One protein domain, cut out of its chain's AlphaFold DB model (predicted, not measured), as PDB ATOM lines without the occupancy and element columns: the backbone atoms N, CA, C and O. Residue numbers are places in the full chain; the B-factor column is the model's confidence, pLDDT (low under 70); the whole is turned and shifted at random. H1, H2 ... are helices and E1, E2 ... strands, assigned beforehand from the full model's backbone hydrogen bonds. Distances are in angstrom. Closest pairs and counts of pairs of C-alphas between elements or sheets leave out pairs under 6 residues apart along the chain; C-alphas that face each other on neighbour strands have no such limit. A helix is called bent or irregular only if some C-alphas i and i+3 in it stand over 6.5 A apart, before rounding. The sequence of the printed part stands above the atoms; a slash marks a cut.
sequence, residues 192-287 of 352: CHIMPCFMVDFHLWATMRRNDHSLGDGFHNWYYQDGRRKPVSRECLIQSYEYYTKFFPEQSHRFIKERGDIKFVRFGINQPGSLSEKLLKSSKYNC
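AT A GLANCE: This is residues 192 to 287 of the 352 residues of an uncharacterized protein of Vibrio sp. V31_P5A7T61 (UniProt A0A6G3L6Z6). A loose cluster of four helices has a long two-stranded hairpin, E1 and E2, as an arm at one end; H1 runs on roughly the hairpin's long axis, with the base of the hairpin near its first half and H2 at its other end. H3 and H4 make a corner on one side of H1, H3 crossing H1 steeply, and the hairpin arm makes much of the length. The printed part has 96 residues with four named helices and then two named strands, in the order H1, H2, H3, H4, E1, E2; the sheet has the order E1 - E2 and is antiparallel. The class is mixed, helices and strands. The whole is loose, with a radius of gyration of the C-alphas of 16.0 A, and the C-alphas span 55 by 26 by 23 A along their three main axes.

IN THESE COORDINATES: Start at residue 192 and go on to C-alpha 196 at (107.918, 152.313, 170.384), where H1 begins; it holds residues 196 to 207 and is 16.6 A from first to last C-alpha. Next comes H2, residues 216 to 222, 13.0 A long and irregular, for C-alphas 216 and 219 are 7.6 A apart. Find C-alpha 234 at (102.587, 148.568, 176.753); from there H3, the longest helix with 14 residues, runs 19.9 A to residue 247. H4, residues 249 to 259, is 15.0 A long. E1 follows at once, residues 260 to 267, 22.0 A long, and E2 takes residues 275 to 282, 22.3 A long, ending at C-alpha 282, (115.173, 150.306, 166.265).

HOW THE PARTS SIT: Look first at H1, the hub, the helix that touches most other helices. Its residues 206 to 207 alone touch H2, with Thr 207 and Phe 219 as the closest C-alphas, 5.0 A apart; the tilt is steep, 61 degrees, opposite ways. Its residues 199 to 203 alone touch residues 237 to 241 of H3, at a steep tilt of 62 degrees, the same way; the closest C-alphas are those of His 203 and Leu 237, 7.2 A apart. H1 and H4 only just touch, with 3 pairs of C-alphas within 8 A, the closest being those of Asp 201 and Arg 259 at 7.4 A. H3 and H4 touch only at the corner by their link, and only just, with 3 pairs of C-alphas within 8 A; the closest are those of Thr 245 and Ser 252, 5.4 A apart. Helix packing is mostly crossed. Now turn to the hairpin of E1 and E2, antiparallel at 154 degrees: N 261 and O 281 are 2.8 A apart and N 267 and O 275 are 2.9 A apart, both within hydrogen-bond range. The closest C-alphas of H1 and E2 are those of Phe 198 and Ser 282, 4.3 A apart. Residues 193 to 194 make a short parallel pairing with residues 279 to 280 of E2. H2 is apart from H3, H4, E1 and E2, and H3 is apart from E1 and E2. In H1, H3 and H4 every O i to N i+4 pair is within hydrogen-bond range; in H2 0 of 3 are, beside 3 of 4 O i to N i+3 pairs.

THE WHOLE: The two C-alphas farthest apart are those of Asp 226 and Asn 270, 55.7 A, while those of Cys 192 and Cys 287 are 17.0 A apart. The printed part has no cut. The link from H2 to H3, with 11 residues, is long; those from H3 to H4 and from H4 to E1 are tight, and those from H1 to H2 and from E1 to E2 are short. The mean pLDDT of the printed part is 88.1 and no printed residue is under 70; H2 has a mean of 78.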
ATOM      1  N   CYS A 192     118.122 158.869 178.032       89.88
ATOM      2  CA  CYS A 192     117.700 158.399 176.719       89.88
ATOM      3  C   CYS A 192     116.248 157.910 176.744       89.88
ATOM      4  O   CYS A 192     115.882 157.093 177.591       89.88
ATOM      5  N   HIS A 193     115.448 158.346 175.771       91.38
ATOM      6  CA  HIS A 193     114.064 157.901 175.607       91.38
ATOM      7  C   HIS A 193     113.979 156.699 174.668       91.38
ATOM      8  O   HIS A 193     114.557 156.710 173.583       91.38
ATOM      9  N   ILE A 194     113.255 155.657 175.062       92.25
ATOM     10  CA  ILE A 194     113.091 154.430 174.286       92.25
ATOM     11  C   ILE A 194     111.830 154.525 173.436       92.25
ATOM     12  O   ILE A 194     110.720 154.671 173.946       92.25
ATOM     13  N   MET A 195     112.007 154.421 172.122       91.12
ATOM     14  CA  MET A 195     110.928 154.608 171.160       91.12
ATOM     15  C   MET A 195     110.098 153.335 170.946       91.12
ATOM     16  O   MET A 195     110.636 152.226 171.009       91.12
ATOM     17  N   PRO A 196     108.802 153.463 170.588       89.25
ATOM     18  CA  PRO A 196     107.918 152.313 170.384       89.25
ATOM     19  C   PRO A 196     108.451 151.280 169.384       89.25
ATOM     20  O   PRO A 196     108.310 150.081 169.600       89.25
ATOM     21  N   CYS A 197     109.114 151.718 168.310       89.81
ATOM     22  CA  CYS A 197     109.684 150.804 167.317       89.81
ATOM     23  C   CYS A 197     110.796 149.909 167.888       89.81
ATOM     24  O   CYS A 197     110.927 148.763 167.467       89.81
ATOM     25  N   PHE A 198     111.563 150.402 168.865       93.00
ATOM     26  CA  PHE A 198     112.554 149.595 169.571       93.00
ATOM     27  C   PHE A 198     111.879 148.555 170.469       93.00
ATOM     28  O   PHE A 198     112.276 147.395 170.467       93.00
ATOM     29  N   MET A 199     110.807 148.942 171.169       91.94
ATOM     30  CA  MET A 199     110.031 148.025 172.012       91.94
ATOM     31  C   MET A 199     109.365 146.909 171.198       91.94
ATOM     32  O   MET A 199     109.311 145.768 171.649       91.94
ATOM     33  N   VAL A 200     108.907 147.205 169.978       89.50
ATOM     34  CA  VAL A 200     108.394 146.185 169.045       89.50
ATOM     35  C   VAL A 200     109.492 145.189 168.664       89.50
ATOM     36  O   VAL A 200     109.263 143.982 168.704       89.50
ATOM     37  N   ASP A 201     110.694 145.669 168.345       92.31
ATOM     38  CA  ASP A 201     111.825 144.788 168.045       92.31
ATOM     39  C   ASP A 201     112.259 143.967 169.263       92.31
ATOM     40  O   ASP A 201     112.600 142.793 169.114       92.31
ATOM     41  N   PHE A 202     112.195 144.551 170.461       93.25
ATOM     42  CA  PHE A 202     112.437 143.835 171.709       93.25
ATOM     43  C   PHE A 202     111.407 142.727 171.914       93.25
ATOM     44  O   PHE A 202     111.790 141.600 172.204       93.25
ATOM     45  N   HIS A 203     110.119 143.007 171.705       90.94
ATOM     46  CA  HIS A 203     109.069 141.998 171.812       90.94
ATOM     47  C   HIS A 203     109.327 140.824 170.861       90.94
ATOM     48  O   HIS A 203     109.278 139.662 171.265       90.94
ATOM     49  N   LEU A 204     109.669 141.107 169.601       89.56
ATOM     50  CA  LEU A 204     110.026 140.061 168.643       89.56
ATOM     51  C   LEU A 204     111.262 139.283 169.098       89.56
ATOM     52  O   LEU A 204     111.271 138.061 169.037       89.56
ATOM     53  N   TRP A 205     112.286 139.972 169.595       90.62
ATOM     54  CA  TRP A 205     113.509 139.346 170.085       90.62
ATOM     55  C   TRP A 205     113.285 138.449 171.304       90.62
ATOM     56  O   TRP A 205     113.769 137.317 171.313       90.62
ATOM     57  N   ALA A 206     112.532 138.916 172.298       88.44
ATOM     58  CA  ALA A 206     112.243 138.191 173.534       88.44
ATOM     59  C   ALA A 206     111.325 136.976 173.311       88.44
ATOM     60  O   ALA A 206     111.353 136.030 174.090       88.44
ATOM     61  N   THR A 207     110.528 136.984 172.237       87.00
ATOM     62  CA  THR A 207     109.603 135.892 171.892       87.00
ATOM     63  C   THR A 207     110.178 134.870 170.916       87.00
ATOM     64  O   THR A 207     109.513 133.871 170.624       87.00
ATOM     65  N   MET A 208     111.383 135.100 170.382       84.06
ATOM     66  CA  MET A 208     112.055 134.128 169.520       84.06
ATOM     67  C   MET A 208     112.515 132.925 170.341       84.06
ATOM     68  O   MET A 208     113.230 133.082 171.329       84.06
ATOM     69  N   ARG A 209     112.158 131.721 169.879       79.25
ATOM     70  CA  ARG A 209     112.733 130.473 170.386       79.25
ATOM     71  C   ARG A 209     114.233 130.467 170.097       79.25
ATOM     72  O   ARG A 209     114.646 130.804 168.988       79.25
ATOM     73  N   ARG A 210     115.036 130.074 171.084       76.25
ATOM     74  CA  ARG A 210     116.491 129.966 170.945       76.25
ATOM     75  C   ARG A 210     116.961 128.598 171.383       76.25
ATOM     76  O   ARG A 210     116.453 128.055 172.357       76.25
ATOM     77  N   ASN A 211     117.947 128.079 170.662       74.81
ATOM     78  CA  ASN A 211     118.579 126.796 170.966       74.81
ATOM     79  C   ASN A 211     119.754 126.955 171.942       74.81
ATOM     80  O   ASN A 211     120.284 125.967 172.425       74.81
ATOM     81  N   ASP A 212     120.174 128.194 172.214       77.06
ATOM     82  CA  ASP A 212     121.301 128.509 173.096       77.06
ATOM     83  C   ASP A 212     120.904 128.622 174.578       77.06
ATOM     84  O   ASP A 212     121.764 128.872 175.415       77.06
ATOM     85  N   HIS A 213     119.607 128.484 174.897       72.75
ATOM     86  CA  HIS A 213     119.020 128.661 176.234       72.75
ATOM     87  C   HIS A 213     119.438 129.964 176.954       72.75
ATOM     88  O   HIS A 213     119.253 130.102 178.161       72.75
ATOM     89  N   SER A 214     119.940 130.963 176.214       73.56
ATOM     90  CA  SER A 214     120.600 132.163 176.755       73.56
ATOM     91  C   SER A 214     119.685 133.092 177.559       73.56
ATOM     92  O   SER A 214     120.170 133.955 178.287       73.56
ATOM     93  N   LEU A 215     118.369 132.931 177.416       76.81
ATOM     94  CA  LEU A 215     117.325 133.679 178.125       76.81
ATOM     95  C   LEU A 215     116.383 132.758 178.924       76.81
ATOM     96  O   LEU A 215     115.302 133.182 179.340       76.81
ATOM     97  N   GLY A 216     116.764 131.488 179.096       74.56
ATOM     98  CA  GLY A 216     115.906 130.440 179.642       74.56
ATOM     99  C   GLY A 216     114.642 130.180 178.810       74.56
ATOM    100  O   GLY A 216     114.509 130.614 177.664       74.56
ATOM    101  N   ASP A 217     113.676 129.501 179.426       73.81
ATOM    102  CA  ASP A 217     112.398 129.115 178.806       73.81
ATOM    103  C   ASP A 217     111.316 130.206 178.918       73.81
ATOM    104  O   ASP A 217     110.141 129.995 178.609       73.81
ATOM    105  N   GLY A 218     111.710 131.422 179.316       72.06
ATOM    106  CA  GLY A 218     110.808 132.558 179.516       72.06
ATOM    107  C   GLY A 218     110.057 132.993 178.254       72.06
ATOM    108  O   GLY A 218     109.038 133.679 178.358       72.06
ATOM    109  N   PHE A 219     110.499 132.571 177.063       77.19
ATOM    110  CA  PHE A 219     109.785 132.840 175.815       77.19
ATOM    111  C   PHE A 219     108.399 132.163 175.781       77.19
ATOM    112  O   PHE A 219     107.483 132.721 175.181       77.19
ATOM    113  N   HIS A 220     108.200 131.029 176.473       78.31
ATOM    114  CA  HIS A 220     106.900 130.348 176.553       78.31
ATOM    115  C   HIS A 220     105.821 131.211 177.220       78.31
ATOM    116  O   HIS A 220     104.650 131.122 176.853       78.31
ATOM    117  N   ASN A 221     106.203 132.114 178.129       82.44
ATOM    118  CA  ASN A 221     105.257 132.986 178.835       82.44
ATOM    119  C   ASN A 221     104.473 133.906 177.888       82.44
ATOM    120  O   ASN A 221     103.353 134.315 178.208       82.44
ATOM    121  N   TRP A 222     105.024 134.176 176.705       84.81
ATOM    122  CA  TRP A 222     104.441 135.036 175.680       84.81
ATOM    123  C   TRP A 222     103.447 134.330 174.756       84.81
ATOM    124  O   TRP A 222     102.827 134.988 173.921       84.81
ATOM    125  N   TYR A 223     103.286 133.014 174.885       86.38
ATOM    126  CA  TYR A 223     102.395 132.217 174.051       86.38
ATOM    127  C   TYR A 223     101.293 131.579 174.901       86.38
ATOM    128  O   TYR A 223     101.463 131.298 176.091       86.38
ATOM    129  N   TYR A 224     100.124 131.397 174.301       85.38
ATOM    130  CA  TYR A 224      99.111 130.477 174.799       85.38
ATOM    131  C   TYR A 224      99.592 129.031 174.609       85.38
ATOM    132  O   TYR A 224     100.526 128.768 173.851       85.38
ATOM    133  N   GLN A 225      98.943 128.081 175.285       85.31
ATOM    134  CA  GLN A 225      99.274 126.654 175.159       85.31
ATOM    135  C   GLN A 225      99.107 126.128 173.723       85.31
ATOM    136  O   GLN A 225      99.796 125.197 173.328       85.31
ATOM    137  N   ASP A 226      98.244 126.765 172.928       85.75
ATOM    138  CA  ASP A 226      98.014 126.454 171.514       85.75
ATOM    139  C   ASP A 226      99.065 127.058 170.556       85.75
ATOM    140  O   ASP A 226      98.930 126.960 169.339       85.75
ATOM    141  N   GLY A 227     100.105 127.711 171.086       81.88
ATOM    142  CA  GLY A 227     101.183 128.308 170.298       81.88
ATOM    143  C   GLY A 227     100.858 129.674 169.688       81.88
ATOM    144  O   GLY A 227     101.725 130.266 169.040       81.88
ATOM    145  N   ARG A 228      99.663 130.237 169.908       84.38
ATOM    146  CA  ARG A 228      99.368 131.627 169.522       84.38
ATOM    147  C   ARG A 228     100.064 132.604 170.465       84.38
ATOM    148  O   ARG A 228     100.147 132.373 171.669       84.38
ATOM    149  N   ARG A 229     100.544 133.736 169.939       83.25
ATOM    150  CA  ARG A 229     101.117 134.809 170.771       83.25
ATOM    151  C   ARG A 229     100.028 135.497 171.584       83.25
ATOM    152  O   ARG A 229      98.973 135.834 171.049       83.25
ATOM    153  N   LYS A 230     100.316 135.757 172.856       85.00
ATOM    154  CA  LYS A 230      99.461 136.576 173.714       85.00
ATOM    155  C   LYS A 230      99.528 138.038 173.266       85.00
ATOM    156  O   LYS A 230     100.617 138.513 172.935       85.00
ATOM    157  N   PRO A 231      98.406 138.775 173.278       84.12
ATOM    158  CA  PRO A 231      98.454 140.226 173.195       84.12
ATOM    159  C   PRO A 231      99.176 140.774 174.431       84.12
ATOM    160  O   PRO A 231      99.020 140.261 175.539       84.12
ATOM    161  N   VAL A 232      99.983 141.814 174.241       85.19
ATOM    162  CA  VAL A 232     100.816 142.398 175.298       85.19
ATOM    163  C   VAL A 232     100.499 143.881 175.401       85.19
ATOM    164  O   VAL A 232     100.603 144.611 174.415       85.19
ATOM    165  N   SER A 233     100.129 144.330 176.601       88.06
ATOM    166  CA  SER A 233      99.978 145.758 176.887       88.06
ATOM    167  C   SER A 233     101.337 146.459 176.920       88.06
ATOM    168  O   SER A 233     102.378 145.844 177.167       88.06
ATOM    169  N   ARG A 234     101.349 147.778 176.708       84.81
ATOM    170  CA  ARG A 234     102.587 148.568 176.753       84.81
ATOM    171  C   ARG A 234     103.295 148.433 178.103       84.81
ATOM    172  O   ARG A 234     104.514 148.308 178.138       84.81
ATOM    173  N   GLU A 235     102.539 148.434 179.190       88.12
ATOM    174  CA  GLU A 235     103.034 148.377 180.564       88.12
ATOM    175  C   GLU A 235     103.720 147.033 180.830       88.12
ATOM    176  O   GLU A 235     104.839 147.001 181.337       88.12
ATOM    177  N   CYS A 236     103.104 145.931 180.391       88.25
ATOM    178  CA  CYS A 236     103.686 144.593 180.482       88.25
ATOM    179  C   CYS A 236     104.977 144.479 179.652       88.25
ATOM    180  O   CYS A 236     105.970 143.896 180.095       88.25
ATOM    181  N   LEU A 237     105.002 145.092 178.463       90.19
ATOM    182  CA  LEU A 237     106.190 145.102 177.612       90.19
ATOM    183  C   LEU A 237     107.345 145.904 178.230       90.19
ATOM    184  O   LEU A 237     108.494 145.473 178.147       90.19
ATOM    185  N   ILE A 238     107.046 147.039 178.868       91.44
ATOM    186  CA  ILE A 238     108.022 147.848 179.613       91.44
ATOM    187  C   ILE A 238     108.585 147.054 180.792       91.44
ATOM    188  O   ILE A 238     109.802 146.918 180.900       91.44
ATOM    189  N   GLN A 239     107.722 146.470 181.625       91.50
ATOM    190  CA  GLN A 239     108.143 145.652 182.768       91.50
ATOM    191  C   GLN A 239     109.028 144.486 182.329       91.50
ATOM    192  O   GLN A 239     110.058 144.208 182.941       91.50
ATOM    193  N   SER A 240     108.665 143.837 181.222       91.19
ATOM    194  CA  SER A 240     109.473 142.773 180.637       91.19
ATOM    195  C   SER A 240     110.829 143.299 180.171       91.19
ATOM    196  O   SER A 240     111.854 142.719 180.501       91.19
ATOM    197  N   TYR A 241     110.880 144.417 179.450       93.06
ATOM    198  CA  TYR A 241     112.151 145.006 179.026       93.06
ATOM    199  C   TYR A 241     113.072 145.340 180.207       93.06
ATOM    200  O   TYR A 241     114.270 145.051 180.167       93.06
ATOM    201  N   GLU A 242     112.516 145.889 181.284       93.75
ATOM    202  CA  GLU A 242     113.266 146.197 182.503       93.75
ATOM    203  C   GLU A 242     113.769 144.935 183.200       93.75
ATOM    204  O   GLU A 242     114.935 144.877 183.594       93.75
ATOM    205  N   TYR A 243     112.935 143.897 183.271       92.50
ATOM    206  CA  TYR A 243     113.331 142.583 183.763       92.50
ATOM    207  C   TYR A 243     114.508 142.016 182.955       92.50
ATOM    208  O   TYR A 243     115.534 141.667 183.533       92.50
ATOM    209  N   TYR A 244     114.422 141.997 181.622       91.50
ATOM    210  CA  TYR A 244     115.498 141.469 180.776       91.50
ATOM    211  C   TYR A 244     116.784 142.287 180.888       91.50
ATOM    212  O   TYR A 244     117.871 141.718 180.960       91.50
ATOM    213  N   THR A 245     116.673 143.613 180.978       92.31
ATOM    214  CA  THR A 245     117.842 144.488 181.151       92.31
ATOM    215  C   THR A 245     118.533 144.226 182.492       92.31
ATOM    216  O   THR A 245     119.755 144.301 182.575       92.31
ATOM    217  N   LYS A 246     117.760 143.891 183.534       93.62
ATOM    218  CA  LYS A 246     118.263 143.616 184.883       93.62
ATOM    219  C   LYS A 246     118.856 142.213 185.034       93.62
ATOM    220  O   LYS A 246     119.914 142.076 185.635       93.62
ATOM    221  N   PHE A 247     118.168 141.187 184.537       91.62
ATOM    222  CA  PHE A 247     118.518 139.784 184.790       91.62
ATOM    223  C   PHE A 247     119.306 139.121 183.653       91.62
ATOM    224  O   PHE A 247     119.981 138.127 183.892       91.62
ATOM    225  N   PHE A 248     119.282 139.693 182.446       91.81
ATOM    226  CA  PHE A 248     120.051 139.224 181.286       91.81
ATOM    227  C   PHE A 248     120.844 140.384 180.657       91.81
ATOM    228  O   PHE A 248     120.594 140.759 179.503       91.81
ATOM    229  N   PRO A 249     121.754 141.029 181.412       93.38
ATOM    230  CA  PRO A 249     122.390 142.275 180.990       93.38
ATOM    231  C   PRO A 249     123.259 142.110 179.738       93.38
ATOM    232  O   PRO A 249     123.231 142.982 178.873       93.38
ATOM    233  N   GLU A 250     123.979 140.997 179.586       92.88
ATOM    234  CA  GLU A 250     124.835 140.749 178.417       92.88
ATOM    235  C   GLU A 250     124.016 140.572 177.135       92.88
ATOM    236  O   GLU A 250     124.291 141.196 176.108       92.88
ATOM    237  N   GLN A 251     122.957 139.764 177.203       92.62
ATOM    238  CA  GLN A 251     122.056 139.500 176.084       92.62
ATOM    239  C   GLN A 251     121.287 140.769 175.712       92.62
ATOM    240  O   GLN A 251     121.152 141.090 174.531       92.62
ATOM    241  N   SER A 252     120.829 141.518 176.717       92.38
ATOM    242  CA  SER A 252     120.185 142.821 176.542       92.38
ATOM    243  C   SER A 252     121.131 143.837 175.905       92.38
ATOM    244  O   SER A 252     120.744 144.525 174.962       92.38
ATOM    245  N   HIS A 253     122.387 143.903 176.355       94.19
ATOM    246  CA  HIS A 253     123.397 144.787 175.779       94.19
ATOM    247  C   HIS A 253     123.685 144.433 174.317       94.19
ATOM    248  O   HIS A 253     123.685 145.313 173.457       94.19
ATOM    249  N   ARG A 254     123.859 143.141 174.012       94.50
ATOM    250  CA  ARG A 254     124.038 142.653 172.641       94.50
ATOM    251  C   ARG A 254     122.841 143.002 171.758       94.50
ATOM    252  O   ARG A 254     123.030 143.532 170.668       94.50
ATOM    253  N   PHE A 255     121.620 142.787 172.246       94.38
ATOM    254  CA  PHE A 255     120.400 143.174 171.540       94.38
ATOM    255  C   PHE A 255     120.355 144.679 171.251       94.38
ATOM    256  O   PHE A 255     120.102 145.070 170.114       94.38
ATOM    257  N   ILE A 256     120.641 145.524 172.247       95.38
ATOM    258  CA  ILE A 256     120.698 146.981 172.068       95.38
ATOM    259  C   ILE A 256     121.772 147.351 171.039       95.38
ATOM    260  O   ILE A 256     121.520 148.199 170.193       95.38
ATOM    261  N   LYS A 257     122.941 146.706 171.059       95.50
ATOM    262  CA  LYS A 257     124.023 146.968 170.098       95.50
ATOM    263  C   LYS A 257     123.658 146.560 168.666       95.50
ATOM    264  O   LYS A 257     124.019 147.256 167.726       95.50
ATOM    265  N   GLU A 258     122.957 145.442 168.490       94.94
ATOM    266  CA  GLU A 258     122.589 144.907 167.170       94.94
ATOM    267  C   GLU A 258     121.334 145.569 166.578       94.94
ATOM    268  O   GLU A 258     121.204 145.719 165.362       94.94
ATOM    269  N   ARG A 259     120.364 145.919 167.428       95.31
ATOM    270  CA  ARG A 259     119.028 146.382 167.013       95.31
ATOM    271  C   ARG A 259     118.759 147.835 167.357       95.31
ATOM    272  O   ARG A 259     117.800 148.400 166.842       95.31
ATOM    273  N   GLY A 260     119.543 148.425 168.248       95.44
ATOM    274  CA  GLY A 260     119.402 149.807 168.670       95.44
ATOM    275  C   GLY A 260     120.123 150.763 167.736       95.44
ATOM    276  O   GLY A 260     121.175 150.463 167.185       95.44
ATOM    277  N   ASP A 261     119.538 151.938 167.583       95.44
ATOM    278  CA  ASP A 261     120.122 153.072 166.888       95.44
ATOM    279  C   ASP A 261     119.832 154.338 167.702       95.44
ATOM    280  O   ASP A 261     118.704 154.546 168.169       95.44
ATOM    281  N   ILE A 262     120.865 155.156 167.911       94.56
ATOM    282  CA  ILE A 262     120.759 156.393 168.684       94.56
ATOM    283  C   ILE A 262     120.429 157.530 167.733       94.56
ATOM    284  O   ILE A 262     121.211 157.879 166.852       94.56
ATOM    285  N   LYS A 263     119.282 158.164 167.963       92.06
ATOM    286  CA  LYS A 263     118.832 159.311 167.182       92.06
ATOM    287  C   LYS A 263     118.657 160.526 168.073       92.06
ATOM    288  O   LYS A 263     118.013 160.451 169.114       92.06
ATOM    289  N   PHE A 264     119.169 161.662 167.622       91.19
ATOM    290  CA  PHE A 264     118.880 162.951 168.236       91.19
ATOM    291  C   PHE A 264     117.720 163.597 167.495       91.19
ATOM    292  O   PHE A 264     117.802 163.828 166.287       91.19
ATOM    293  N   VAL A 265     116.636 163.885 168.209       88.31
ATOM    294  CA  VAL A 265     115.576 164.741 167.674       88.31
ATOM    295  C   VAL A 265     115.868 166.157 168.106       88.31
ATOM    296  O   VAL A 265     115.932 166.441 169.299       88.31
ATOM    297  N   ARG A 266     116.078 167.022 167.113       89.25
ATOM    298  CA  ARG A 266     116.310 168.446 167.311       89.25
ATOM    299  C   ARG A 266     115.000 169.212 167.188       89.25
ATOM    300  O   ARG A 266     114.182 168.899 166.327       89.25
ATOM    301  N   PHE A 267     114.822 170.206 168.040       86.69
ATOM    302  CA  PHE A 267     113.654 171.082 168.077       86.69
ATOM    303  C   PHE A 267     114.060 172.448 168.635       86.69
ATOM    304  O   PHE A 267     115.218 172.665 168.983       86.69
ATOM    305  N   GLY A 268     113.124 173.388 168.672       85.94
ATOM    306  CA  GLY A 268     113.337 174.721 169.219       85.94
ATOM    307  C   GLY A 268     112.017 175.341 169.650       85.94
ATOM    308  O   GLY A 268     110.963 174.951 169.149       85.94
ATOM    309  N   ILE A 269     112.084 176.284 170.585       84.38
ATOM    310  CA  ILE A 269     110.949 177.131 170.963       84.38
ATOM    311  C   ILE A 269     110.922 178.319 169.999       84.38
ATOM    312  O   ILE A 269     109.980 178.450 169.224       84.38
ATOM    313  N   ASN A 270     112.001 179.106 169.984       83.50
ATOM    314  CA  ASN A 270     112.206 180.232 169.077       83.50
ATOM    315  C   ASN A 270     113.302 179.958 168.039       83.50
ATOM    316  O   ASN A 270     113.299 180.550 166.964       83.50
ATOM    317  N   GLN A 271     114.262 179.085 168.362       86.19
ATOM    318  CA  GLN A 271     115.454 178.825 167.557       86.19
ATOM    319  C   GLN A 271     115.423 177.377 167.050       86.19
ATOM    320  O   GLN A 271     115.808 176.464 167.784       86.19
ATOM    321  N   PRO A 272     114.968 177.121 165.808       85.00
ATOM    322  CA  PRO A 272     114.837 175.767 165.285       85.00
ATOM    323  C   PRO A 272     116.120 174.942 165.441       85.00
ATOM    324  O   PRO A 272     117.185 175.300 164.943       85.00
ATOM    325  N   GLY A 273     116.008 173.810 166.134       85.69
ATOM    326  CA  GLY A 273     117.093 172.849 166.319       85.69
ATOM    327  C   GLY A 273     118.143 173.211 167.375       85.69
ATOM    328  O   GLY A 273     119.163 172.524 167.455       85.69
ATOM    329  N   SER A 274     117.899 174.248 168.177       89.88
ATOM    330  CA  SER A 274     118.741 174.666 169.309       89.88
ATOM    331  C   SER A 274     118.712 173.684 170.490       89.88
ATOM    332  O   SER A 274     119.643 173.645 171.296       89.88
ATOM    333  N   LEU A 275     117.647 172.888 170.595       90.38
ATOM    334  CA  LEU A 275     117.434 171.876 171.620       90.38
ATOM    335  C   LEU A 275     117.470 170.488 170.990       90.38
ATOM    336  O   LEU A 275     117.154 170.306 169.812       90.38
ATOM    337  N   SER A 276     117.827 169.484 171.787       91.00
ATOM    338  CA  SER A 276     117.816 168.099 171.332       91.00
ATOM    339  C   SER A 276     117.489 167.116 172.441       91.00
ATOM    340  O   SER A 276     117.932 167.294 173.573       91.00
ATOM    341  N   GLU A 277     116.802 166.040 172.078       89.69
ATOM    342  CA  GLU A 277     116.524 164.901 172.949       89.69
ATOM    343  C   GLU A 277     117.107 163.622 172.341       89.69
ATOM    344  O   GLU A 277     117.055 163.407 171.122       89.69
ATOM    345  N   LYS A 278     117.696 162.781 173.198       92.94
ATOM    346  CA  LYS A 278     118.356 161.532 172.803       92.94
ATOM    347  C   LYS A 278     117.351 160.385 172.819       92.94
ATOM    348  O   LYS A 278     116.729 160.110 173.846       92.94
ATOM    349  N   LEU A 279     117.220 159.699 171.689       92.94
ATOM    350  CA  LEU A 279     116.307 158.580 171.501       92.94
ATOM    351  C   LEU A 279     117.075 157.290 171.215       92.94
ATOM    352  O   LEU A 279     118.014 157.289 170.421       92.94
ATOM    353  N   LEU A 280     116.602 156.182 171.780       94.50
ATOM    354  CA  LEU A 280     116.929 154.826 171.362       94.50
ATOM    355  C   LEU A 280     115.768 154.310 170.514       94.50
ATOM    356  O   LEU A 280     114.657 154.109 171.012       94.50
ATOM    357  N   LYS A 281     116.022 154.104 169.223       93.62
ATOM    358  CA  LYS A 281     115.060 153.526 168.283       93.62
ATOM    359  C   LYS A 281     115.571 152.194 167.745       93.62
ATOM    360  O   LYS A 281     116.734 151.854 167.920       93.62
ATOM    361  N   SER A 282     114.713 151.458 167.043       93.25
ATOM    362  CA  SER A 282     115.173 150.306 166.265       93.25
ATOM    363  C   SER A 282     115.944 150.758 165.017       93.25
ATOM    364  O   SER A 282     115.530 151.692 164.321       93.25
ATOM    365  N   SER A 283     117.053 150.080 164.721       93.56
ATOM    366  CA  SER A 283     117.892 150.285 163.537       93.56
ATOM    367  C   SER A 283     117.200 149.871 162.234       93.56
ATOM    368  O   SER A 283     117.507 150.425 161.184       93.56
ATOM    369  N   LYS A 284     116.201 148.977 162.289       90.19
ATOM    370  CA  LYS A 284     115.456 148.508 161.105       90.19
ATOM    371  C   LYS A 284     114.539 149.562 160.498       90.19
ATOM    372  O   LYS A 284     114.216 149.492 159.316       90.19
ATOM    373  N   TYR A 285     114.051 150.492 161.315       86.44
ATOM    374  CA  TYR A 285     113.055 151.462 160.878       86.44
ATOM    375  C   TYR A 285     113.710 152.784 160.497       86.44
ATOM    376  O   TYR A 285     114.424 153.406 161.293       86.44
ATOM    377  N   ASN A 286     113.390 153.257 159.295       86.25
ATOM    378  CA  ASN A 286     113.710 154.606 158.865       86.25
ATOM    379  C   ASN A 286     112.597 155.563 159.314       86.25
ATOM    380  O   ASN A 286     111.469 155.495 158.829       86.25
ATOM    381  N   CYS A 287     112.913 156.468 160.245       85.12
ATOM    382  CA  CYS A 287     111.942 157.438 160.756       85.12
ATOM    383  C   CYS A 287     111.363 158.345 159.664       85.12
ATOM    384  O   CYS A 287     110.228 158.778 159.811       85.12
TER     385      CYS A 287